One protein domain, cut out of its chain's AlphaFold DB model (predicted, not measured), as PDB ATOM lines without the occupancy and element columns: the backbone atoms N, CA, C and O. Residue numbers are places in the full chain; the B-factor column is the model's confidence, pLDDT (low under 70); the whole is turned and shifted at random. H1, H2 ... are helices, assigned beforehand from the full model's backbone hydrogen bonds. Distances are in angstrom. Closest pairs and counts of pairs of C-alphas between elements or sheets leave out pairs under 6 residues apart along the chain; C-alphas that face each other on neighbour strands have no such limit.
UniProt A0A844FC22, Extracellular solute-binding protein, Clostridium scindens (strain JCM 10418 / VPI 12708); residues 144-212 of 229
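This is residues 144 to 212 of the 229 residues of the protein "Extracellular solute-binding protein" of Clostridium scindens (strain JCM 10418 / VPI 12708) (UniProt A0A844FC22). There is little regular structure here: a loose group of loops with the short helices H1 and H2 makes one end, and a long stretch after H2 leads out to H3 at the far end. Residues 149 to 156 and 202 to 208 stick out. The printed part has 69 residues with three named helices, H1, H2, H3 in chain order, and no named strand; the class is all helix, with 15 residues in named elements. It is extended and flat, with a radius of gyration of the C-alphas of 20.0 A and spans of 62 by 34 by 13 A.

H1, residues 144 to 147, H2, residues 164 to 168, and H3, residues 201 to 206, are apart from one another. Residues 171 to 172 pair antiparallel with residues 184 to 185. Every O i to N i+4 pair is within hydrogen-bond range in H2 and H3; H1 is too short for such a pair.

H1 begins at C-alpha 144 (-82.068, 41.690, -23.254) and is 5.1 A long; H2 is 6.0 A long. H3, 8.7 A long, ends at C-alpha 206 (-55.960, 11.852, 14.309).

The C-alphas farthest apart, of Ala 151 and Lys 207, are 62.2 A apart. Both links are long, and the printed part has no cut. No printed residue is under 70 in pLDDT.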
ATOM      1  N   GLU A 144     -80.642  41.983 -23.076       95.06
ATOM      2  CA  GLU A 144     -82.068  41.690 -23.254       95.06
ATOM      3  C   GLU A 144     -82.546  41.833 -24.707       95.06
ATOM      4  O   GLU A 144     -83.334  41.009 -25.165       95.06
ATOM      5  N   ASN A 145     -82.018  42.803 -25.455       94.25
ATOM      6  CA  ASN A 145     -82.381  43.039 -26.858       94.25
ATOM      7  C   ASN A 145     -81.768  42.014 -27.826       94.25
ATOM      8  O   ASN A 145     -82.128  41.978 -28.997       94.25
ATOM      9  N   TYR A 146     -80.824  41.194 -27.365       94.88
ATOM     10  CA  TYR A 146     -80.274  40.077 -28.134       94.88
ATOM     11  C   TYR A 146     -80.963  38.777 -27.735       94.88
ATOM     12  O   TYR A 146     -81.351  38.000 -28.597       94.88
ATOM     13  N   ILE A 147     -81.147  38.564 -26.428       94.94
ATOM     14  CA  ILE A 147     -81.765  37.359 -25.859       94.94
ATOM     15  C   ILE A 147     -83.218  37.214 -26.314       94.94
ATOM     16  O   ILE A 147     -83.651  36.109 -26.625       94.94
ATOM     17  N   ASN A 148     -83.960  38.323 -26.362       93.31
ATOM     18  CA  ASN A 148     -85.368  38.323 -26.752       93.31
ATOM     19  C   ASN A 148     -85.573  38.469 -28.272       93.31
ATOM     20  O   ASN A 148     -86.716  38.574 -28.714       93.31
ATOM     21  N   ASP A 149     -84.493  38.472 -29.066       94.94
ATOM     22  CA  ASP A 149     -84.563  38.576 -30.523       94.94
ATOM     23  C   ASP A 149     -84.476  37.202 -31.192       94.94
ATOM     24  O   ASP A 149     -83.392  36.602 -31.225       94.94
ATOM     25  N   PRO A 150     -85.551  36.701 -31.812       93.19
ATOM     26  CA  PRO A 150     -85.473  35.447 -32.542       93.19
ATOM     27  C   PRO A 150     -84.649  35.568 -33.836       93.19
ATOM     28  O   PRO A 150     -84.216  34.550 -34.358       93.19
ATOM     29  N   ALA A 151     -84.366  36.775 -34.346       94.19
ATOM     30  CA  ALA A 151     -83.447  36.964 -35.472       94.19
ATOM     31  C   ALA A 151     -81.962  36.918 -35.058       94.19
ATOM     32  O   ALA A 151     -81.086  36.823 -35.917       94.19
ATOM     33  N   LYS A 152     -81.651  37.015 -33.755       93.00
ATOM     34  CA  LYS A 152     -80.265  37.008 -33.227       93.00
ATOM     35  C   LYS A 152     -79.943  35.776 -32.388       93.00
ATOM     36  O   LYS A 152     -78.786  35.574 -32.022       93.00
ATOM     37  N   THR A 153     -80.941  34.953 -32.096       93.31
ATOM     38  CA  THR A 153     -80.796  33.711 -31.339       93.31
ATOM     39  C   THR A 153     -81.105  32.523 -32.233       93.31
ATOM     40  O   THR A 153     -81.977  32.583 -33.095       93.31
ATOM     41  N   ALA A 154     -80.353  31.436 -32.054       92.06
ATOM     42  CA  ALA A 154     -80.596  30.222 -32.817       92.06
ATOM     43  C   ALA A 154     -81.995  29.660 -32.507       92.06
ATOM     44  O   ALA A 154     -82.452  29.795 -31.372       92.06
ATOM     45  N   PRO A 155     -82.673  28.982 -33.453       89.81
ATOM     46  CA  PRO A 155     -84.019  28.449 -33.223       89.81
ATOM     47  C   PRO A 155     -84.131  27.462 -32.051       89.81
ATOM     48  O   PRO A 155     -85.218  27.253 -31.520       89.81
ATOM     49  N   ASP A 156     -83.023  26.827 -31.669       91.38
ATOM     50  CA  ASP A 156     -82.901  25.912 -30.535       91.38
ATOM     51  C   ASP A 156     -82.343  26.578 -29.263       91.38
ATOM     52  O   ASP A 156     -82.181  25.913 -28.238       91.38
ATOM     53  N   TYR A 157     -82.067  27.885 -29.298       93.38
ATOM     54  CA  TYR A 157     -81.643  28.646 -28.131       93.38
ATOM     55  C   TYR A 157     -82.772  28.713 -27.102       93.38
ATOM     56  O   TYR A 157     -83.875  29.180 -27.383       93.38
ATOM     57  N   ASN A 158     -82.478  28.270 -25.883       94.25
ATOM     58  CA  ASN A 158     -83.428  28.279 -24.782       94.25
ATOM     59  C   ASN A 158     -82.818  28.976 -23.564       94.25
ATOM     60  O   ASN A 158     -82.090  28.362 -22.784       94.25
ATOM     61  N   PHE A 159     -83.126  30.262 -23.396       94.12
ATOM     62  CA  PHE A 159     -82.652  31.035 -22.247       94.12
ATOM     63  C   PHE A 159     -83.232  30.529 -20.916       94.12
ATOM     64  O   PHE A 159     -82.559  30.582 -19.887       94.12
ATOM     65  N   ASP A 160     -84.441  29.963 -20.932       94.12
ATOM     66  CA  ASP A 160     -85.098  29.441 -19.729       94.12
ATOM     67  C   ASP A 160     -84.460  28.137 -19.210       94.12
ATOM     68  O   ASP A 160     -84.793  27.682 -18.114       94.12
ATOM     69  N   ASP A 161     -83.524  27.536 -19.959       94.94
ATOM     70  CA  ASP A 161     -82.747  26.371 -19.508       94.94
ATOM     71  C   ASP A 161     -81.642  26.746 -18.500       94.94
ATOM     72  O   ASP A 161     -81.071  25.889 -17.817       94.94
ATOM     73  N   PHE A 162     -81.340  28.041 -18.346       94.81
ATOM     74  CA  PHE A 162     -80.442  28.498 -17.293       94.81
ATOM     75  C   PHE A 162     -81.094  28.418 -15.906       94.81
ATOM     76  O   PHE A 162     -82.278  28.684 -15.709       94.81
ATOM     77  N   ILE A 163     -80.283  28.128 -14.883       94.69
ATOM     78  CA  ILE A 163     -80.738  28.156 -13.487       94.69
ATOM     79  C   ILE A 163     -81.100  29.609 -13.114       94.69
ATOM     80  O   ILE A 163     -80.193  30.450 -13.104       94.69
ATOM     81  N   PRO A 164     -82.350  29.910 -12.697       94.62
ATOM     82  CA  PRO A 164     -82.802  31.288 -12.476       94.62
ATOM     83  C   PRO A 164     -81.922  32.084 -11.511       94.62
ATOM     84  O   PRO A 164     -81.532  33.205 -11.800       94.62
ATOM     85  N   ALA A 165     -81.486  31.468 -10.408       92.88
ATOM     86  CA  ALA A 165     -80.631  32.138  -9.425       92.88
ATOM     87  C   ALA A 165     -79.257  32.568  -9.979       92.88
ATOM     88  O   ALA A 165     -78.638  33.483  -9.439       92.88
ATOM     89  N   VAL A 166     -78.757  31.898 -11.023       93.56
ATOM     90  CA  VAL A 166     -77.487  32.253 -11.674       93.56
ATOM     91  C   VAL A 166     -77.709  33.393 -12.668       93.56
ATOM     92  O   VAL A 166     -76.902  34.318 -12.707       93.56
ATOM     93  N   VAL A 167     -78.821  33.353 -13.411       95.50
ATOM     94  CA  VAL A 167     -79.258  34.448 -14.292       95.50
ATOM     95  C   VAL A 167     -79.465  35.728 -13.486       95.50
ATOM     96  O   VAL A 167     -78.864  36.752 -13.803       95.50
ATOM     97  N   ASP A 168     -80.230  35.644 -12.395       95.06
ATOM     98  CA  ASP A 168     -80.544  36.772 -11.516       95.06
ATOM     99  C   ASP A 168     -79.283  37.421 -10.944       95.06
ATOM    100  O   ASP A 168     -79.215  38.638 -10.819       95.06
ATOM    101  N   GLY A 169     -78.249  36.625 -10.647       94.25
ATOM    102  CA  GLY A 169     -76.958  37.128 -10.176       94.25
ATOM    103  C   GLY A 169     -76.237  38.054 -11.164       94.25
ATOM    104  O   GLY A 169     -75.333  38.780 -10.756       94.25
ATOM    105  N   LEU A 170     -76.636  38.043 -12.437       96.00
ATOM    106  CA  LEU A 170     -76.089  38.867 -13.516       96.00
ATOM    107  C   LEU A 170     -77.066  39.967 -13.981       96.00
ATOM    108  O   LEU A 170     -76.761  40.681 -14.939       96.00
ATOM    109  N   LYS A 171     -78.213  40.122 -13.303       95.88
ATOM    110  CA  LYS A 171     -79.202  41.179 -13.557       95.88
ATOM    111  C   LYS A 171     -79.134  42.260 -12.496       95.88
ATOM    112  O   LYS A 171     -79.146  41.954 -11.298       95.88
ATOM    113  N   TRP A 172     -79.067  43.517 -12.928       96.25
ATOM    114  CA  TRP A 172     -79.047  44.642 -11.998       96.25
ATOM    115  C   TRP A 172     -79.583  45.940 -12.616       96.25
ATOM    116  O   TRP A 172     -79.358  46.222 -13.790       96.25
ATOM    117  N   ASP A 173     -80.246  46.758 -11.798       95.81
ATOM    118  CA  ASP A 173     -80.874  48.033 -12.168       95.81
ATOM    119  C   ASP A 173     -79.949  49.252 -12.008       95.81
ATOM    120  O   ASP A 173     -80.376  50.393 -12.171       95.81
ATOM    121  N   LEU A 174     -78.675  49.008 -11.686       95.12
ATOM    122  CA  LEU A 174     -77.648  50.019 -11.430       95.12
ATOM    123  C   LEU A 174     -77.880  50.878 -10.178       95.12
ATOM    124  O   LEU A 174     -77.176  51.873  -9.988       95.12
ATOM    125  N   VAL A 175     -78.807  50.500  -9.288       94.44
ATOM    126  CA  VAL A 175     -79.065  51.233  -8.042       94.44
ATOM    127  C   VAL A 175     -78.310  50.585  -6.871       94.44
ATOM    128  O   VAL A 175     -78.620  49.459  -6.462       94.44
ATOM    129  N   PRO A 176     -77.306  51.265  -6.274       91.31
ATOM    130  CA  PRO A 176     -76.529  50.701  -5.174       91.31
ATOM    131  C   PRO A 176     -77.402  50.291  -3.984       91.31
ATOM    132  O   PRO A 176     -78.166  51.088  -3.444       91.31
ATOM    133  N   GLY A 177     -77.241  49.045  -3.538       89.69
ATOM    134  CA  GLY A 177     -77.984  48.478  -2.409       89.69
ATOM    135  C   GLY A 177     -79.294  47.784  -2.788       89.69
ATOM    136  O   GLY A 177     -79.870  47.108  -1.932       89.69
ATOM    137  N   HIS A 178     -79.747  47.890  -4.040       92.12
ATOM    138  CA  HIS A 178     -80.820  47.043  -4.550       92.12
ATOM    139  C   HIS A 178     -80.339  45.597  -4.722       92.12
ATOM    140  O   HIS A 178     -79.141  45.315  -4.813       92.12
ATOM    141  N   LYS A 179     -81.286  44.656  -4.685       90.12
ATOM    142  CA  LYS A 179     -80.982  43.239  -4.900       90.12
ATOM    143  C   LYS A 179     -80.735  42.993  -6.388       90.12
ATOM    144  O   LYS A 179     -81.341  43.639  -7.233       90.12
ATOM    145  N   VAL A 180     -79.879  42.022  -6.683       91.44
ATOM    146  CA  VAL A 180     -79.740  41.465  -8.035       91.44
ATOM    147  C   VAL A 180     -81.020  40.716  -8.440       91.44
ATOM    148  O   VAL A 180     -81.781  40.291  -7.564       91.44
ATOM    149  N   GLY A 181     -81.249  40.560  -9.744       93.31
ATOM    150  CA  GLY A 181     -82.432  39.903 -10.325       93.31
ATOM    151  C   GLY A 181     -83.402  40.855 -11.035       93.31
ATOM    152  O   GLY A 181     -84.237  40.418 -11.825       93.31
ATOM    153  N   GLU A 182     -83.263  42.159 -10.807       92.25
ATOM    154  CA  GLU A 182     -84.064  43.210 -11.443       92.25
ATOM    155  C   GLU A 182     -83.196  44.051 -12.389       92.25
ATOM    156  O   GLU A 182     -81.977  44.094 -12.238       92.25
ATOM    157  N   GLY A 183     -83.815  44.710 -13.369       94.31
ATOM    158  CA  GLY A 183     -83.111  45.504 -14.380       94.31
ATOM    159  C   GLY A 183     -82.537  44.679 -15.536       94.31
ATOM    160  O   GLY A 183     -83.003  43.570 -15.824       94.31
ATOM    161  N   SER A 184     -81.544  45.258 -16.207       97.00
ATOM    162  CA  SER A 184     -80.933  44.722 -17.427       97.00
ATOM    163  C   SER A 184     -80.127  43.450 -17.185       97.00
ATOM    164  O   SER A 184     -79.579  43.235 -16.099       97.00
ATOM    165  N   GLN A 185     -80.034  42.611 -18.220       97.25
ATOM    166  CA  GLN A 185     -79.178  41.427 -18.222       97.25
ATOM    167  C   GLN A 185     -77.784  41.821 -18.710       97.25
ATOM    168  O   GLN A 185     -77.594  42.066 -19.893       97.25
ATOM    169  N   TRP A 186     -76.786  41.846 -17.829       97.31
ATOM    170  CA  TRP A 186     -75.462  42.379 -18.190       97.31
ATOM    171  C   TRP A 186     -74.478  41.330 -18.716       97.31
ATOM    172  O   TRP A 186     -73.484  41.669 -19.350       97.31
ATOM    173  N   ALA A 187     -74.713  40.050 -18.433       96.50
ATOM    174  CA  ALA A 187     -73.856  38.949 -18.867       96.50
ATOM    175  C   ALA A 187     -74.643  37.637 -18.961       96.50
ATOM    176  O   ALA A 187     -75.684  37.495 -18.323       96.50
ATOM    177  N   LEU A 188     -74.125  36.657 -19.706       95.38
ATOM    178  CA  LEU A 188     -74.702  35.312 -19.781       95.38
ATOM    179  C   LEU A 188     -74.018  34.347 -18.799       95.38
ATOM    180  O   LEU A 188     -72.787  34.368 -18.682       95.38
ATOM    181  N   PRO A 189     -74.775  33.466 -18.118       94.25
ATOM    182  CA  PRO A 189     -74.190  32.418 -17.296       94.25
ATOM    183  C   PRO A 189     -73.338  31.449 -18.119       94.25
ATOM    184  O   PRO A 189     -73.817  30.780 -19.028       94.25
ATOM    185  N   MET A 190     -72.073  31.317 -17.741       91.25
ATOM    186  CA  MET A 190     -71.180  30.269 -18.251       91.25
ATOM    187  C   MET A 190     -71.087  29.081 -17.279       91.25
ATOM    188  O   MET A 190     -70.775  27.957 -17.661       91.25
ATOM    189  N   GLY A 191     -71.342  29.346 -16.001       88.75
ATOM    190  CA  GLY A 191     -71.248  28.399 -14.904       88.75
ATOM    191  C   GLY A 191     -71.516  29.100 -13.577       88.75
ATOM    192  O   GLY A 191     -71.787  30.300 -13.530       88.75
ATOM    193  N   TRP A 192     -71.438  28.346 -12.489       89.25
ATOM    194  CA  TRP A 192     -71.602  28.859 -11.134       89.25
ATOM    195  C   TRP A 192     -70.672  28.108 -10.195       89.25
ATOM    196  O   TRP A 192     -70.266  26.976 -10.465       89.25
ATOM    197  N   GLU A 193     -70.315  28.750  -9.093       86.38
ATOM    198  CA  GLU A 193     -69.382  28.190  -8.129       86.38
ATOM    199  C   GLU A 193     -69.941  28.278  -6.720       86.38
ATOM    200  O   GLU A 193     -70.697  29.182  -6.361       86.38
ATOM    201  N   LEU A 194     -69.545  27.305  -5.904       85.19
ATOM    202  CA  LEU A 194     -69.920  27.229  -4.506       85.19
ATOM    203  C   LEU A 194     -68.669  27.324  -3.645       85.19
ATOM    204  O   LEU A 194     -67.720  26.554  -3.798       85.19
ATOM    205  N   ASN A 195     -68.709  28.237  -2.680       85.06
ATOM    206  CA  ASN A 195     -67.692  28.326  -1.647       85.06
ATOM    207  C   ASN A 195     -67.856  27.151  -0.678       85.06
ATOM    208  O   ASN A 195     -68.734  27.145   0.190       85.06
ATOM    209  N   ASN A 196     -67.004  26.144  -0.851       88.31
ATOM    210  CA  ASN A 196     -67.047  24.900  -0.095       88.31
ATOM    211  C   ASN A 196     -65.945  24.861   0.967       88.31
ATOM    212  O   ASN A 196     -64.811  25.268   0.730       88.31
ATOM    213  N   LEU A 197     -66.259  24.299   2.137       87.94
ATOM    214  CA  LEU A 197     -65.241  23.956   3.127       87.94
ATOM    215  C   LEU A 197     -64.696  22.558   2.818       87.94
ATOM    216  O   LEU A 197     -65.356  21.558   3.104       87.94
ATOM    217  N   ALA A 198     -63.483  22.493   2.279       89.94
ATOM    218  CA  ALA A 198     -62.728  21.251   2.159       89.94
ATOM    219  C   ALA A 198     -61.834  21.052   3.395       89.94
ATOM    220  O   ALA A 198     -61.221  21.998   3.888       89.94
ATOM    221  N   TYR A 199     -61.754  19.824   3.911       89.56
ATOM    222  CA  TYR A 199     -60.877  19.482   5.032       89.56
ATOM    223  C   TYR A 199     -60.321  18.062   4.894       89.56
ATOM    224  O   TYR A 199     -60.935  17.189   4.278       89.56
ATOM    225  N   ASN A 200     -59.154  17.823   5.494       93.62
ATOM    226  CA  ASN A 200     -58.535  16.503   5.516       93.62
ATOM    227  C   ASN A 200     -59.162  15.646   6.626       93.62
ATOM    228  O   ASN A 200     -58.961  15.908   7.814       93.62
ATOM    229  N   LYS A 201     -59.908  14.612   6.228       92.69
ATOM    230  CA  LYS A 201     -60.593  13.704   7.158       92.69
ATOM    231  C   LYS A 201     -59.622  12.961   8.083       92.69
ATOM    232  O   LYS A 201     -59.890  12.889   9.275       92.69
ATOM    233  N   ALA A 202     -58.475  12.510   7.573       93.69
ATOM    234  CA  ALA A 202     -57.490  11.768   8.364       93.69
ATOM    235  C   ALA A 202     -56.893  12.626   9.491       93.69
ATOM    236  O   ALA A 202     -56.772  12.170  10.624       93.69
ATOM    237  N   VAL A 203     -56.601  13.902   9.214       93.12
ATOM    238  CA  VAL A 203     -56.124  14.846  10.243       93.12
ATOM    239  C   VAL A 203     -57.205  15.110  11.292       93.12
ATOM    240  O   VAL A 203     -56.904  15.230  12.478       93.12
ATOM    241  N   PHE A 204     -58.471  15.192  10.875       94.62
ATOM    242  CA  PHE A 204     -59.584  15.363  11.808       94.62
ATOM    243  C   PHE A 204     -59.728  14.155  12.738       94.62
ATOM    244  O   PHE A 204     -59.913  14.340  13.936       94.62
ATOM    245  N   GLU A 205     -59.577  12.940  12.218       92.88
ATOM    246  CA  GLU A 205     -59.604  11.712  13.015       92.88
ATOM    247  C   GLU A 205     -58.410  11.630  13.976       92.88
ATOM    248  O   GLU A 205     -58.612  11.452  15.177       92.88
ATOM    249  N   GLU A 206     -57.183  11.863  13.491       94.50
ATOM    250  CA  GLU A 206     -55.960  11.852  14.309       94.50
ATOM    251  C   GLU A 206     -56.045  12.845  15.476       94.50
ATOM    252  O   GLU A 206     -55.692  12.534  16.614       94.50
ATOM    253  N   LYS A 207     -56.540  14.056  15.205       93.56
ATOM    254  CA  LYS A 207     -56.662  15.118  16.210       93.56
ATOM    255  C   LYS A 207     -57.987  15.078  16.977       93.56
ATOM    256  O   LYS A 207     -58.242  15.982  17.769       93.56
ATOM    257  N   SER A 208     -58.830  14.062  16.762       91.00
ATOM    258  CA  SER A 208     -60.167  13.947  17.372       91.00
ATOM    259  C   SER A 208     -61.046  15.198  17.174       91.00
ATOM    260  O   SER A 208     -61.867  15.554  18.024       91.00
ATOM    261  N   LEU A 209     -60.872  15.885  16.041       88.00
ATOM    262  CA  LEU A 209     -61.630  17.070  15.653       88.00
ATOM    263  C   LEU A 209     -62.925  16.659  14.953       88.00
ATOM    264  O   LEU A 209     -62.954  15.773  14.100       88.00
ATOM    265  N   LYS A 210     -64.016  17.353  15.277       83.00
ATOM    266  CA  LYS A 210     -65.309  17.169  14.608       83.00
ATOM    267  C   LYS A 210     -65.523  18.265  13.577       83.00
ATOM    268  O   LYS A 210     -65.191  19.425  13.819       83.00
ATOM    269  N   GLN A 211     -66.139  17.907  12.451       77.94
ATOM    270  CA  GLN A 211     -66.643  18.903  11.512       77.94
ATOM    271  C   GLN A 211     -67.589  19.845  12.260       77.94
ATOM    272  O   GLN A 211     -68.516  19.406  12.947       77.94
ATOM    273  N   ARG A 212     -67.359  21.151  12.127       71.00
ATOM    274  CA  ARG A 212     -68.268  22.152  12.677       71.00
ATOM    275  C   ARG A 212     -69.605  22.038  11.945       71.00
ATOM    276  O   ARG A 212     -69.693  22.375  10.766       71.00
TER     277      ARG A 212